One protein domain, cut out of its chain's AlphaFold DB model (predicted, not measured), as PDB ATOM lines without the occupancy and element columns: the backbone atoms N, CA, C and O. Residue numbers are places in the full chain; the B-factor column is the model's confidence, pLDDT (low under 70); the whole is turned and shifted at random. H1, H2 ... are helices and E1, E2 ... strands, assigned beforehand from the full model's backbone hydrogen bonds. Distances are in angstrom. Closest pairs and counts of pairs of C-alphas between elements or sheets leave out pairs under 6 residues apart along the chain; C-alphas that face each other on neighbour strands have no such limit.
ATOM      1  N   TRP A   2      43.856 -25.279 -37.703       74.31
ATOM      2  CA  TRP A   2      44.960 -24.331 -37.457       74.31
ATOM      3  C   TRP A   2      45.648 -23.833 -38.727       74.31
ATOM      4  O   TRP A   2      45.804 -22.634 -38.865       74.31
ATOM      5  N   ASN A   3      45.926 -24.709 -39.696       74.31
ATOM      6  CA  ASN A   3      46.474 -24.274 -40.988       74.31
ATOM      7  C   ASN A   3      45.512 -23.332 -41.730       74.31
ATOM      8  O   ASN A   3      45.925 -22.276 -42.159       74.31
ATOM      9  N   ILE A   4      44.211 -23.649 -41.774       76.88
ATOM     10  CA  ILE A   4      43.196 -22.774 -42.397       76.88
ATOM     11  C   ILE A   4      43.142 -21.412 -41.692       76.88
ATOM     12  O   ILE A   4      43.071 -20.383 -42.348       76.88
ATOM     13  N   LEU A   5      43.183 -21.401 -40.356       78.06
ATOM     14  CA  LEU A   5      43.217 -20.169 -39.568       78.06
ATOM     15  C   LEU A   5      44.503 -19.383 -39.816       78.06
ATOM     16  O   LEU A   5      44.450 -18.165 -39.904       78.06
ATOM     17  N   GLN A   6      45.637 -20.067 -39.942       83.25
ATOM     18  CA  GLN A   6      46.928 -19.463 -40.245       83.25
ATOM     19  C   GLN A   6      46.937 -18.844 -41.643       83.25
ATOM     20  O   GLN A   6      47.374 -17.708 -41.793       83.25
ATOM     21  N   ASP A   7      46.438 -19.569 -42.642       84.44
ATOM     22  CA  ASP A   7      46.357 -19.112 -44.027       84.44
ATOM     23  C   ASP A   7      45.435 -17.890 -44.117       84.44
ATOM     24  O   ASP A   7      45.830 -16.853 -44.643       84.44
ATOM     25  N   TYR A   8      44.253 -17.968 -43.495       85.56
ATOM     26  CA  TYR A   8      43.298 -16.861 -43.426       85.56
ATOM     27  C   TYR A   8      43.855 -15.645 -42.672       85.56
ATOM     28  O   TYR A   8      43.706 -14.508 -43.116       85.56
ATOM     29  N   ALA A   9      44.537 -15.862 -41.542       85.00
ATOM     30  CA  ALA A   9      45.189 -14.786 -40.798       85.00
ATOM     31  C   ALA A   9      46.330 -14.153 -41.605       85.00
ATOM     32  O   ALA A   9      46.484 -12.934 -41.584       85.00
ATOM     33  N   SER A  10      47.098 -14.961 -42.338       90.19
ATOM     34  CA  SER A  10      48.165 -14.470 -43.212       90.19
ATOM     35  C   SER A  10      47.607 -13.627 -44.358       90.19
ATOM     36  O   SER A  10      48.150 -12.574 -44.685       90.19
ATOM     37  N   GLU A  11      46.485 -14.058 -44.939       91.69
ATOM     38  CA  GLU A  11      45.786 -13.328 -45.996       91.69
ATOM     39  C   GLU A  11      45.268 -11.969 -45.503       91.69
ATOM     40  O   GLU A  11      45.530 -10.946 -46.138       91.69
ATOM     41  N   ILE A  12      44.595 -11.933 -44.347       93.62
ATOM     42  CA  ILE A  12      44.069 -10.688 -43.763       93.62
ATOM     43  C   ILE A  12      45.193  -9.719 -43.400       93.62
ATOM     44  O   ILE A  12      45.102  -8.531 -43.713       93.62
ATOM     45  N   ASN A  13      46.241 -10.213 -42.736       89.81
ATOM     46  CA  ASN A  13      47.329  -9.365 -42.248       89.81
ATOM     47  C   ASN A  13      48.341  -9.004 -43.346       89.81
ATOM     48  O   ASN A  13      49.198  -8.154 -43.125       89.81
ATOM     49  N   LYS A  14      48.229  -9.604 -44.542       93.31
ATOM     50  CA  LYS A  14      49.165  -9.432 -45.669       93.31
ATOM     51  C   LYS A  14      50.621  -9.727 -45.295       93.31
ATOM     52  O   LYS A  14      51.550  -9.194 -45.900       93.31
ATOM     53  N   GLU A  15      50.817 -10.601 -44.319       93.31
ATOM     54  CA  GLU A  15      52.116 -11.059 -43.843       93.31
ATOM     55  C   GLU A  15      52.033 -12.540 -43.487       93.31
ATOM     56  O   GLU A  15      50.950 -13.082 -43.273       93.31
ATOM     57  N   LYS A  16      53.177 -13.223 -43.428       88.38
ATOM     58  CA  LYS A  16      53.200 -14.629 -43.031       88.38
ATOM     59  C   LYS A  16      52.934 -14.730 -41.528       88.38
ATOM     60  O   LYS A  16      53.839 -14.513 -40.728       88.38
ATOM     61  N   VAL A  17      51.717 -15.115 -41.160       84.00
ATOM     62  CA  VAL A  17      51.375 -15.485 -39.786       84.00
ATOM     63  C   VAL A  17      51.756 -16.947 -39.581       84.00
ATOM     64  O   VAL A  17      51.446 -17.801 -40.408       84.00
ATOM     65  N   GLU A  18      52.428 -17.254 -38.475       80.69
ATOM     66  CA  GLU A  18      52.720 -18.628 -38.064       80.69
ATOM     67  C   GLU A  18      52.049 -18.909 -36.719       80.69
ATOM     68  O   GLU A  18      52.381 -18.307 -35.696       80.69
ATOM     69  N   ILE A  19      51.089 -19.835 -36.706       74.06
ATOM     70  CA  ILE A  19      50.455 -20.285 -35.470       74.06
ATOM     71  C   ILE A  19      51.361 -21.350 -34.858       74.06
ATOM     72  O   ILE A  19      51.378 -22.503 -35.293       74.06
ATOM     73  N   ARG A  20      52.112 -20.973 -33.818       67.69
ATOM     74  CA  ARG A  20      52.958 -21.905 -33.061       67.69
ATOM     75  C   ARG A  20      52.084 -22.968 -32.387       67.69
ATOM     76  O   ARG A  20      51.471 -22.719 -31.352       67.69
ATOM     77  N   GLY A  21      52.043 -24.172 -32.955       57.19
ATOM     78  CA  GLY A  21      51.165 -25.272 -32.532       57.19
ATOM     79  C   GLY A  21      51.457 -25.906 -31.162       57.19
ATOM     80  O   GLY A  21      50.992 -27.014 -30.920       57.19
ATOM     81  N   GLN A  22      52.238 -25.262 -30.285       53.91
ATOM     82  CA  GLN A  22      52.764 -25.879 -29.058       53.91
ATOM     83  C   GLN A  22      52.476 -25.137 -27.748       53.91
ATOM     84  O   GLN A  22      52.860 -25.641 -26.698       53.91
ATOM     85  N   SER A  23      51.759 -24.007 -27.747       57.19
ATOM     86  CA  SER A  23      51.389 -23.360 -26.480       57.19
ATOM     87  C   SER A  23      49.869 -23.306 -26.292       57.19
ATOM     88  O   SER A  23      49.251 -22.277 -26.579       57.19
ATOM     89  N   PRO A  24      49.238 -24.377 -25.756       61.66
ATOM     90  CA  PRO A  24      47.804 -24.415 -25.428       61.66
ATOM     91  C   PRO A  24      47.414 -23.413 -24.331       61.66
ATOM     92  O   PRO A  24      46.280 -23.401 -23.867       61.66
ATOM     93  N   ARG A  25      48.356 -22.579 -23.884       70.75
ATOM     94  CA  ARG A  25      48.143 -21.571 -22.858       70.75
ATOM     95  C   ARG A  25      47.608 -20.249 -23.401       70.75
ATOM     96  O   ARG A  25      47.272 -19.396 -22.600       70.75
ATOM     97  N   HIS A  26      47.524 -20.058 -24.715       78.06
ATOM     98  CA  HIS A  26      47.086 -18.778 -25.298       78.06
ATOM     99  C   HIS A  26      45.708 -18.847 -25.963       78.06
ATOM    100  O   HIS A  26      45.156 -17.826 -26.358       78.06
ATOM    101  N   ALA A  27      45.135 -20.045 -26.073       82.81
ATOM    102  CA  ALA A  27      43.804 -20.259 -26.612       82.81
ATOM    103  C   ALA A  27      43.091 -21.324 -25.786       82.81
ATOM    104  O   ALA A  27      43.697 -22.313 -25.387       82.81
ATOM    105  N   PHE A  28      41.799 -21.132 -25.561       87.75
ATOM    106  CA  PHE A  28      40.915 -22.081 -24.899       87.75
ATOM    107  C   PHE A  28      39.534 -22.016 -25.541       87.75
ATOM    108  O   PHE A  28      39.231 -21.095 -26.300       87.75
ATOM    109  N   TYR A  29      38.691 -22.995 -25.238       91.00
ATOM    110  CA  TYR A  29      37.316 -23.039 -25.711       91.00
ATOM    111  C   TYR A  29      36.354 -23.151 -24.528       91.00
ATOM    112  O   TYR A  29      36.550 -23.988 -23.644       91.00
ATOM    113  N   VAL A  30      35.306 -22.325 -24.526       92.12
ATOM    114  CA  VAL A  30      34.243 -22.351 -23.514       92.12
ATOM    115  C   VAL A  30      32.934 -22.731 -24.187       92.12
ATOM    116  O   VAL A  30      32.547 -22.094 -25.162       92.12
ATOM    117  N   GLY A  31      32.251 -23.751 -23.675       92.44
ATOM    118  CA  GLY A  31      30.981 -24.195 -24.250       92.44
ATOM    119  C   GLY A  31      30.126 -25.001 -23.281       92.44
ATOM    120  O   GLY A  31      30.638 -25.641 -22.359       92.44
ATOM    121  N   ASP A  32      28.809 -24.950 -23.455       90.69
ATOM    122  CA  ASP A  32      27.849 -25.623 -22.579       90.69
ATOM    123  C   ASP A  32      27.661 -27.102 -22.944       90.69
ATOM    124  O   ASP A  32      27.339 -27.911 -22.071       90.69
ATOM    125  N   ALA A  33      27.907 -27.483 -24.203       92.38
ATOM    126  CA  ALA A  33      27.813 -28.861 -24.667       92.38
ATOM    127  C   ALA A  33      29.051 -29.671 -24.246       92.38
ATOM    128  O   ALA A  33      29.895 -30.069 -25.056       92.38
ATOM    129  N   ALA A  34      29.151 -29.933 -22.946       91.94
ATOM    130  CA  ALA A  34      30.301 -30.550 -22.302       91.94
ATOM    131  C   ALA A  34      30.128 -32.050 -22.012       91.94
ATOM    132  O   ALA A  34      31.062 -32.680 -21.508       91.94
ATOM    133  N   GLY A  35      28.960 -32.631 -22.309       92.25
ATOM    134  CA  GLY A  35      28.637 -34.027 -22.001       92.25
ATOM    135  C   GLY A  35      28.479 -34.314 -20.508       92.25
ATOM    136  O   GLY A  35      28.678 -35.450 -20.079       92.25
ATOM    137  N   ARG A  36      28.169 -33.308 -19.687       90.62
ATOM    138  CA  ARG A  36      28.006 -33.462 -18.238       90.62
ATOM    139  C   ARG A  36      26.810 -34.349 -17.915       90.62
ATOM    140  O   ARG A  36      25.726 -34.165 -18.465       90.62
ATOM    141  N   LYS A  37      26.991 -35.269 -16.964       88.75
ATOM    142  CA  LYS A  37      25.936 -36.157 -16.430       88.75
ATOM    143  C   LYS A  37      25.244 -35.614 -15.171       88.75
ATOM    144  O   LYS A  37      24.520 -36.349 -14.508       88.75
ATOM    145  N   VAL A  38      25.504 -34.354 -14.829       84.31
ATOM    146  CA  VAL A  38      24.929 -33.661 -13.670       84.31
ATOM    147  C   VAL A  38      23.882 -32.647 -14.115       84.31
ATOM    148  O   VAL A  38      23.825 -32.278 -15.291       84.31
ATOM    149  N   VAL A  39      23.071 -32.182 -13.162       82.44
ATOM    150  CA  VAL A  39      22.112 -31.109 -13.420       82.44
ATOM    151  C   VAL A  39      22.870 -29.847 -13.836       82.44
ATOM    152  O   VAL A  39      23.762 -29.382 -13.134       82.44
ATOM    153  N   THR A  40      22.528 -29.332 -15.010       77.44
ATOM    154  CA  THR A  40      23.088 -28.104 -15.594       77.44
ATOM    155  C   THR A  40      22.446 -26.863 -14.972       77.44
ATOM    156  O   THR A  40      21.336 -26.947 -14.443       77.44
ATOM    157  N   LEU A  41      23.072 -25.687 -15.113       73.00
ATOM    158  CA  LEU A  41      22.464 -24.420 -14.673       73.00
ATOM    159  C   LEU A  41      21.125 -24.116 -15.357       73.00
ATOM    160  O   LEU A  41      20.260 -23.479 -14.768       73.00
ATOM    161  N   ALA A  42      20.916 -24.628 -16.572       76.31
ATOM    162  CA  ALA A  42      19.647 -24.530 -17.293       76.31
ATOM    163  C   ALA A  42      18.559 -25.496 -16.765       76.31
ATOM    164  O   ALA A  42      17.542 -25.703 -17.426       76.31
ATOM    165  N   GLY A  43      18.784 -26.164 -15.626       80.12
ATOM    166  CA  GLY A  43      17.840 -27.097 -15.002       80.12
ATOM    167  C   GLY A  43      17.716 -28.457 -15.700       80.12
ATOM    168  O   GLY A  43      16.890 -29.285 -15.311       80.12
ATOM    169  N   ARG A  44      18.521 -28.737 -16.735       83.06
ATOM    170  CA  ARG A  44      18.515 -30.042 -17.423       83.06
ATOM    171  C   ARG A  44      19.288 -31.073 -16.614       83.06
ATOM    172  O   ARG A  44      20.362 -30.756 -16.125       83.06
ATOM    173  N   LYS A  45      18.805 -32.323 -16.565       86.81
ATOM    174  CA  LYS A  45      19.448 -33.443 -15.835       86.81
ATOM    175  C   LYS A  45      20.864 -33.798 -16.316       86.81
ATOM    176  O   LYS A  45      21.602 -34.437 -15.578       86.81
ATOM    177  N   ARG A  46      21.181 -33.466 -17.567       88.81
ATOM    178  CA  ARG A  46      22.470 -33.667 -18.237       88.81
ATOM    179  C   ARG A  46      22.566 -32.735 -19.443       88.81
ATOM    180  O   ARG A  46      21.532 -32.230 -19.899       88.81
ATOM    181  N   ASP A  47      23.764 -32.575 -19.992       89.88
ATOM    182  CA  ASP A  47      23.939 -31.880 -21.269       89.88
ATOM    183  C   ASP A  47      23.239 -32.635 -22.410       89.88
ATOM    184  O   ASP A  47      23.141 -33.865 -22.414       89.88
ATOM    185  N   PHE A  48      22.748 -31.885 -23.400       87.19
ATOM    186  CA  PHE A  48      22.132 -32.465 -24.600       87.19
ATOM    187  C   PHE A  48      23.168 -33.161 -25.497       87.19
ATOM    188  O   PHE A  48      22.858 -34.163 -26.142       87.19
ATOM    189  N   SER A  49      24.395 -32.635 -25.542       91.19
ATOM    190  CA  SER A  49      25.503 -33.191 -26.316       91.19
ATOM    191  C   SER A  49      26.856 -32.852 -25.678       91.19
ATOM    192  O   SER A  49      26.923 -32.194 -24.640       91.19
ATOM    193  N   CYS A  50      27.936 -33.308 -26.308       93.00
ATOM    194  CA  CYS A  50      29.317 -32.992 -25.946       93.00
ATOM    195  C   CYS A  50      30.097 -32.345 -27.109       93.00
ATOM    196  O   CYS A  50      31.312 -32.509 -27.203       93.00
ATOM    197  N   SER A  51      29.400 -31.679 -28.041       93.56
ATOM    198  CA  SER A  51      29.994 -31.136 -29.272       93.56
ATOM    199  C   SER A  51      31.115 -30.134 -29.009       93.56
ATOM    200  O   SER A  51      32.141 -30.196 -29.677       93.56
ATOM    201  N   ASP A  52      30.950 -29.271 -28.011       94.50
ATOM    202  CA  ASP A  52      31.928 -28.250 -27.638       94.50
ATOM    203  C   ASP A  52      33.211 -28.873 -27.086       94.50
ATOM    204  O   ASP A  52      34.317 -28.566 -27.534       94.50
ATOM    205  N   ARG A  53      33.063 -29.843 -26.176       93.12
ATOM    206  CA  ARG A  53      34.202 -30.605 -25.646       93.12
ATOM    207  C   ARG A  53      34.920 -31.382 -26.749       93.12
ATOM    208  O   ARG A  53      36.149 -31.401 -26.784       93.12
ATOM    209  N   LYS A  54      34.166 -32.025 -27.648       92.81
ATOM    210  CA  LYS A  54      34.724 -32.743 -28.803       92.81
ATOM    211  C   LYS A  54      35.501 -31.801 -29.715       92.81
ATOM    212  O   LYS A  54      36.603 -32.145 -30.126       92.81
ATOM    213  N   PHE A  55      34.944 -30.629 -30.010       91.81
ATOM    214  CA  PHE A  55      35.597 -29.614 -30.825       91.81
ATOM    215  C   PHE A  55      36.925 -29.185 -30.202       91.81
ATOM    216  O   PHE A  55      37.957 -29.322 -30.856       91.81
ATOM    217  N   ALA A  56      36.914 -28.775 -28.932       91.25
ATOM    218  CA  ALA A  56      38.108 -28.354 -28.206       91.25
ATOM    219  C   ALA A  56      39.200 -29.439 -28.189       91.25
ATOM    220  O   ALA A  56      40.365 -29.166 -28.478       91.25
ATOM    221  N   MET A  57      38.809 -30.695 -27.942       89.31
ATOM    222  CA  MET A  57      39.726 -31.834 -27.950       89.31
ATOM    223  C   MET A  57      40.330 -32.095 -29.334       89.31
ATOM    224  O   MET A  57      41.537 -32.279 -29.459       89.31
ATOM    225  N   ASN A  58      39.502 -32.062 -30.377       89.75
ATOM    226  CA  ASN A  58      39.908 -32.275 -31.764       89.75
ATOM    227  C   ASN A  58      40.921 -31.226 -32.265       89.75
ATOM    228  O   ASN A  58      41.721 -31.505 -33.160       89.75
ATOM    229  N   ILE A  59      40.878 -30.014 -31.710       85.94
ATOM    230  CA  ILE A  59      41.785 -28.916 -32.070       85.94
ATOM    231  C   ILE A  59      42.937 -28.755 -31.068       85.94
ATOM    232  O   ILE A  59      43.830 -27.949 -31.311       85.94
ATOM    233  N   GLY A  60      42.937 -29.525 -29.977       85.56
ATOM    234  CA  GLY A  60      44.004 -29.541 -28.979       85.56
ATOM    235  C   GLY A  60      44.047 -28.317 -28.061       85.56
ATOM    236  O   GLY A  60      45.138 -27.916 -27.669       85.56
ATOM    237  N   VAL A  61      42.899 -27.716 -27.719       87.31
ATOM    238  CA  VAL A  61      42.836 -26.587 -26.766       87.31
ATOM    239  C   VAL A  61      42.195 -26.993 -25.436       87.31
ATOM    240  O   VAL A  61      41.335 -27.880 -25.418       87.31
ATOM    241  N   PRO A  62      42.555 -26.334 -24.318       89.31
ATOM    242  CA  PRO A  62      41.837 -26.461 -23.057       89.31
ATOM    243  C   PRO A  62      40.346 -26.161 -23.227       89.31
ATOM    244  O   PRO A  62      39.961 -25.224 -23.930       89.31
ATOM    245  N   PHE A  63      39.513 -26.956 -22.559       90.81
ATOM    246  CA  PHE A  63      38.060 -26.831 -22.590       90.81
ATOM    247  C   PHE A  63      37.514 -26.472 -21.210       90.81
ATOM    248  O   PHE A  63      37.861 -27.122 -20.222       90.81
ATOM    249  N   PHE A  64      36.596 -25.512 -21.173       89.81
ATOM    250  CA  PHE A  64      35.876 -25.101 -19.973       89.81
ATOM    251  C   PHE A  64      34.372 -25.073 -20.233       89.81
ATOM    252  O   PHE A  64      33.922 -24.753 -21.331       89.81
ATOM    253  N   THR A  65      33.570 -25.354 -19.208       89.56
ATOM    254  CA  THR A  65      32.150 -24.982 -19.243       89.56
ATOM    255  C   THR A  65      31.970 -23.530 -18.795       89.56
ATOM    256  O   THR A  65      32.843 -23.005 -18.096       89.56
ATOM    257  N   PRO A  66      30.850 -22.863 -19.138       88.69
ATOM    258  CA  PRO A  66      30.584 -21.501 -18.681       88.69
ATOM    259  C   PRO A  66      30.705 -21.350 -17.164       88.69
ATOM    260  O   PRO A  66      31.234 -20.364 -16.682       88.69
ATOM    261  N   GLU A  67      30.292 -22.353 -16.397       84.31
ATOM    262  CA  GLU A  67      30.357 -22.358 -14.934       84.31
ATOM    263  C   GLU A  67      31.785 -22.428 -14.407       84.31
ATOM    264  O   GLU A  67      32.107 -21.774 -13.422       84.31
ATOM    265  N   GLN A  68      32.646 -23.209 -15.060       85.19
ATOM    266  CA  GLN A  68      34.059 -23.296 -14.694       85.19
ATOM    267  C   GLN A  68      34.801 -22.003 -15.033       85.19
ATOM    268  O   GLN A  68      35.701 -21.609 -14.302       85.19
ATOM    269  N   PHE A  69      34.423 -21.358 -16.136       86.88
ATOM    270  CA  PHE A  69      35.098 -20.167 -16.629       86.88
ATOM    271  C   PHE A  69      34.610 -18.881 -15.946       86.88
ATOM    272  O   PHE A  69      35.414 -18.104 -15.449       86.88
ATOM    273  N   LEU A  70      33.293 -18.666 -15.871       85.62
ATOM    274  CA  LEU A  70      32.688 -17.429 -15.359       85.62
ATOM    275  C   LEU A  70      32.718 -17.314 -13.829       85.62
ATOM    276  O   LEU A  70      32.517 -16.227 -13.301       85.62
ATOM    277  N   SER A  71      32.946 -18.415 -13.108       83.44
ATOM    278  CA  SER A  71      33.161 -18.370 -11.652       83.44
ATOM    279  C   SER A  71      34.583 -17.948 -11.267       83.44
ATOM    280  O   SER A  71      34.877 -17.804 -10.080       83.44
ATOM    281  N   TRP A  72      35.469 -17.763 -12.250       82.00
ATOM    282  CA  TRP A  72      36.872 -17.456 -12.022       82.00
ATOM    283  C   TRP A  72      37.117 -15.942 -11.916       82.00
ATOM    284  O   TRP A  72      36.604 -15.195 -12.750       82.00
ATOM    285  N   PRO A  73      37.911 -15.463 -10.937       83.12
ATOM    286  CA  PRO A  73      38.274 -14.049 -10.849       83.12
ATOM    287  C   PRO A  73      39.080 -13.589 -12.072       83.12
ATOM    288  O   PRO A  73      40.058 -14.240 -12.458       83.12
ATOM    289  N   GLU A  74      38.684 -12.458 -12.662       76.50
ATOM    290  CA  GLU A  74      39.280 -11.899 -13.887       76.50
ATOM    291  C   GLU A  74      40.788 -11.640 -13.742       76.50
ATOM    292  O   GLU A  74      41.573 -11.948 -14.641       76.50
ATOM    293  N   ASP A  75      41.211 -11.169 -12.571       79.62
ATOM    294  CA  ASP A  75      42.600 -10.865 -12.217       79.62
ATOM    295  C   ASP A  75      43.503 -12.107 -12.115       79.62
ATOM    296  O   ASP A  75      44.723 -11.982 -12.053       79.62
ATOM    297  N   THR A  76      42.924 -13.312 -12.150       80.75
ATOM    298  CA  THR A  76      43.647 -14.594 -12.031       80.75
ATOM    299  C   THR A  76      43.555 -15.471 -13.283       80.75
ATOM    300  O   THR A  76      43.977 -16.637 -13.281       80.75
ATOM    301  N   LEU A  77      42.972 -14.934 -14.357       79.81
ATOM    302  CA  LEU A  77      42.769 -15.650 -15.614       79.81
ATOM    303  C   LEU A  77      44.077 -15.814 -16.391       79.81
ATOM    304  O   LEU A  77      44.309 -16.860 -17.001       79.81
ATOM    305  N   LEU A  78      44.934 -14.796 -16.321       83.56
ATOM    306  CA  LEU A  78      46.215 -14.743 -17.005       83.56
ATOM    307  C   LEU A  78      47.372 -14.644 -16.006       83.56
ATOM    308  O   LEU A  78      47.271 -13.952 -14.999       83.56
ATOM    309  N   GLU A  79      48.482 -15.299 -16.318       84.38
ATOM    310  CA  GLU A  79      49.770 -15.148 -15.641       84.38
ATOM    311  C   GLU A  79      50.861 -14.839 -16.673       84.38
ATOM    312  O   GLU A  79      50.703 -15.129 -17.865       84.38
ATOM    313  N   ASP A  80      51.962 -14.236 -16.233       79.75
ATOM    314  CA  ASP A  80      53.082 -13.931 -17.120       79.75
ATOM    315  C   ASP A  80      53.743 -15.240 -17.584       79.75
ATOM    316  O   ASP A  80      54.153 -16.077 -16.774       79.75
ATOM    317  N   ALA A  81      53.822 -15.445 -18.901       69.19
ATOM    318  CA  ALA A  81      54.472 -16.616 -19.471       69.19
ATOM    319  C   ALA A  81      55.991 -16.409 -19.429       69.19
ATOM    320  O   ALA A  81      56.550 -15.649 -20.218       69.19
ATOM    321  N   SER A  82      56.678 -17.081 -18.506       60.94
ATOM    322  CA  SER A  82      58.139 -17.043 -18.400       60.94
ATOM    323  C   SER A  82      58.821 -17.886 -19.489       60.94
ATOM    324  O   SER A  82      59.514 -18.857 -19.208       60.94
ATOM    325  N   GLU A  83      58.657 -17.499 -20.752       55.03
ATOM    326  CA  GLU A  83      59.432 -18.036 -21.875       55.03
ATOM    327  C   GLU A  83      60.168 -16.887 -22.575       55.03
ATOM    328  O   GLU A  83      59.669 -16.259 -23.497       55.03
ATOM    329  N   SER A  84      61.367 -16.599 -22.058       48.88
ATOM    330  CA  SER A  84      62.522 -15.971 -22.721       48.88
ATOM    331  C   SER A  84      62.280 -15.004 -23.902       48.88
ATOM    332  O   SER A  84      62.015 -15.420 -25.026       48.88
ATOM    333  N   GLN A  85      62.648 -13.746 -23.629       46.62
ATOM    334  CA  GLN A  85      62.944 -12.610 -24.518       46.62
ATOM    335  C   GLN A  85      61.762 -11.838 -25.124       46.62
ATOM    336  O   GLN A  85      61.207 -12.200 -26.154       46.62
ATOM    337  N   GLY A  86      61.521 -10.654 -24.550       47.47
ATOM    338  CA  GLY A  86      61.164  -9.455 -25.315       47.47
ATOM    339  C   GLY A  86      59.797  -8.856 -25.021       47.47
ATOM    340  O   GLY A  86      59.719  -7.644 -24.855       47.47
ATOM    341  N   ASP A  87      58.763  -9.682 -24.874       55.03
ATOM    342  CA  ASP A  87      57.386  -9.210 -24.723       55.03
ATOM    343  C   ASP A  87      56.734  -9.780 -23.460       55.03
ATOM    344  O   ASP A  87      56.870 -10.965 -23.155       55.03
ATOM    345  N   ASN A  88      55.997  -8.939 -22.725       61.12
ATOM    346  CA  ASN A  88      55.128  -9.348 -21.614       61.12
ATOM    347  C   ASN A  88      53.938 -10.163 -22.158       61.12
ATOM    348  O   ASN A  88      52.805  -9.679 -22.216       61.12
ATOM    349  N   VAL A  89      54.192 -11.390 -22.608       69.38
ATOM    350  CA  VAL A  89      53.150 -12.288 -23.101       69.38
ATOM    351  C   VAL A  89      52.445 -12.916 -21.907       69.38
ATOM    352  O   VAL A  89      53.033 -13.647 -21.109       69.38
ATOM    353  N   ARG A  90      51.154 -12.618 -21.783       76.81
ATOM    354  CA  ARG A  90      50.274 -13.211 -20.779       76.81
ATOM    355  C   ARG A  90      49.631 -14.483 -21.317       76.81
ATOM    356  O   ARG A  90      49.146 -14.508 -22.447       76.81
ATOM    357  N   ALA A  91      49.577 -15.514 -20.485       81.38
ATOM    358  CA  ALA A  91      49.013 -16.813 -20.821       81.38
ATOM    359  C   ALA A  91      47.998 -17.267 -19.768       81.38
ATOM    360  O   ALA A  91      48.043 -16.821 -18.629       81.38
ATOM    361  N   ILE A  92      47.095 -18.181 -20.129       84.81
ATOM    362  CA  ILE A  92      46.118 -18.786 -19.214       84.81
ATOM    363  C   ILE A  92      46.848 -19.337 -17.991       84.81
ATOM    364  O   ILE A  92      47.816 -20.097 -18.139       84.81
ATOM    365  N   SER A  93      46.368 -18.990 -16.796       85.69
ATOM    366  CA  SER A  93      47.004 -19.405 -15.548       85.69
ATOM    367  C   SER A  93      47.074 -20.926 -15.406       85.69
ATOM    368  O   SER A  93      46.160 -21.654 -15.810       85.69
ATOM    369  N   GLN A  94      48.155 -21.443 -14.812       83.81
ATOM    370  CA  GLN A  94      48.301 -22.890 -14.588       83.81
ATOM    371  C   GLN A  94      47.153 -23.446 -13.745       83.81
ATOM    372  O   GLN A  94      46.679 -24.562 -13.969       83.81
ATOM    373  N   ARG A  95      46.659 -22.639 -12.802       83.38
ATOM    374  CA  ARG A  95      45.516 -22.992 -11.968       83.38
ATOM    375  C   ARG A  95      44.257 -23.202 -12.809       83.38
ATOM    376  O   ARG A  95      43.577 -24.209 -12.623       83.38
ATOM    377  N   LEU A  96      43.982 -22.325 -13.773       83.38
ATOM    378  CA  LEU A  96      42.843 -22.497 -14.671       83.38
ATOM    379  C   LEU A  96      43.055 -23.692 -15.616       83.38
ATOM    380  O   LEU A  96      42.150 -24.501 -15.792       83.38
ATOM    381  N   LEU A  97      44.265 -23.915 -16.132       84.06
ATOM    382  CA  LEU A  97      44.569 -25.116 -16.928       84.06
ATOM    383  C   LEU A  97      44.341 -26.422 -16.152       84.06
ATOM    384  O   LEU A  97      43.825 -27.387 -16.717       84.06
ATOM    385  N   SER A  98      44.664 -26.451 -14.857       83.25
ATOM    386  CA  SER A  98      44.408 -27.621 -14.007       83.25
ATOM    387  C   SER A  98      42.909 -27.933 -13.891       83.25
ATOM    388  O   SER A  98      42.513 -29.100 -13.894       83.25
ATOM    389  N   LEU A  99      42.052 -26.905 -13.904       80.94
ATOM    390  CA  LEU A  99      40.600 -27.087 -13.904       80.94
ATOM    391  C   LEU A  99      40.090 -27.744 -15.187       80.94
ATOM    392  O   LEU A  99      39.247 -28.639 -15.102       80.94
ATOM    393  N   ALA A 100      40.628 -27.373 -16.355       78.50
ATOM    394  CA  ALA A 100      40.271 -28.005 -17.631       78.50
ATOM    395  C   ALA A 100      40.576 -29.513 -17.650       78.50
ATOM    396  O   ALA A 100      39.912 -30.280 -18.349       78.50
ATOM    397  N   GLN A 101      41.573 -29.941 -16.870       75.62
ATOM    398  CA  GLN A 101      42.014 -31.333 -16.763       75.62
ATOM    399  C   GLN A 101      41.310 -32.111 -15.643       75.62
ATOM    400  O   GLN A 101      41.553 -33.308 -15.490       75.62
ATOM    401  N   THR A 102      40.435 -31.468 -14.861       71.88
ATOM    402  CA  THR A 102      39.782 -32.125 -13.722       71.88
ATOM    403  C   THR A 102      38.926 -33.298 -14.217       71.88
ATOM    404  O   THR A 102      38.030 -33.083 -15.044       71.88
ATOM    405  N   PRO A 103      39.152 -34.536 -13.728       69.81
ATOM    406  CA  PRO A 103      38.386 -35.697 -14.158       69.81
ATOM    407  C   PRO A 103      36.892 -35.500 -13.894       69.81
ATOM    408  O   PRO A 103      36.452 -35.344 -12.757       69.81
ATOM    409  N   CYS A 104      36.097 -35.529 -14.958       71.69
ATOM    410  CA  CYS A 104      34.644 -35.444 -14.895       71.69
ATOM    411  C   CYS A 104      34.053 -36.614 -15.689       71.69
ATOM    412  O   CYS A 104      34.531 -36.892 -16.792       71.69
ATOM    413  N   PRO A 105      33.018 -37.311 -15.184       81.81
ATOM    414  CA  PRO A 105      32.277 -38.274 -15.985       81.81
ATOM    415  C   PRO A 105      31.630 -37.592 -17.200       81.81
ATOM    416  O   PRO A 105      30.613 -36.908 -17.078       81.81
ATOM    417  N   VAL A 106      32.207 -37.814 -18.381       88.06
ATOM    418  CA  VAL A 106      31.700 -37.293 -19.657       88.06
ATOM    419  C   VAL A 106      30.858 -38.356 -20.358       88.06
ATOM    420  O   VAL A 106      31.254 -39.514 -20.487       88.06
ATOM    421  N   ASP A 107      29.678 -37.964 -20.826       91.25
ATOM    422  CA  ASP A 107      28.929 -38.683 -21.852       91.25
ATOM    423  C   ASP A 107      29.397 -38.215 -23.238       91.25
ATOM    424  O   ASP A 107      29.060 -37.123 -23.702       91.25
ATOM    425  N   TRP A 108      30.203 -39.039 -23.911       90.62
ATOM    426  CA  TRP A 108      30.726 -38.732 -25.245       90.62
ATOM    427  C   TRP A 108      29.679 -38.890 -26.360       90.62
ATOM    428  O   TRP A 108      29.963 -38.569 -27.519       90.62
ATOM    429  N   GLY A 109      28.467 -39.372 -26.048       85.88
ATOM    430  CA  GLY A 109      27.414 -39.594 -27.041       85.88
ATOM    431  C   GLY A 109      27.852 -40.505 -28.197       85.88
ATOM    432  O   GLY A 109      27.377 -40.343 -29.321       85.88
ATOM    433  N   GLY A 110      28.812 -41.398 -27.944       89.12
ATOM    434  CA  GLY A 110      29.546 -42.182 -28.932       89.12
ATOM    435  C   GLY A 110      30.784 -42.826 -28.303       89.12
ATOM    436  O   GLY A 110      30.835 -42.993 -27.086       89.12
TER     437      GLY A 110
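AT A GLANCE: This is residues 2 to 110 of the 318 residues of an uncharacterized protein of Trypanosoma congolense (strain IL3000) (UniProt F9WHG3). There is little regular structure here: a long unnamed stretch, residues 14 to 50, runs through the length of the domain, and round it are spread a small hairpin, E1 and E2, and four short helices, none touching another. The 109 printed residues hold H1, H2, H3, E1, E2, H4 in chain order, the two strands antiparallel; the class is mostly helix, with only 39 residues in named elements. The whole is loose, radius of gyration of the C-alphas 16.4 A, and elongated, 48 by 31 by 20 A.

IN THESE COORDINATES: Find E1 at residues 78 to 80 and E2 at 90 to 92. H4, residues 94 to 100, runs 10.0 A to C-alpha 100 at (40.271, -28.005, -17.631). H3 is residues 66 to 70; H2, residues 51 to 59, spans 12.3 A. H1, residues 2 to 13, runs 15.9 A from C-alpha 2 at (44.960, -24.331, -37.457).

HOW THE PARTS SIT: In the hairpin, look at N 79 and O 91, 2.8 A apart, within hydrogen-bond range. H3 and H4 are close but not clearly touching, closest C-alphas Gln 68 and Leu 99, 7.6 A. So are H1 and H2, about perpendicular at 81 degrees, closest C-alphas Trp 2 and Ile 59, 7.8 A. In H1, H2, H3 and H4 every O i to N i+4 pair is within hydrogen-bond range.

THE WHOLE: The C-alphas farthest apart, Lys 45 and Gly 86, are 49.0 A apart. The printed part has no cut; H1 to H2 is a long link. Confidence is under 70 at residues 20 to 24, 81 to 89 and 103.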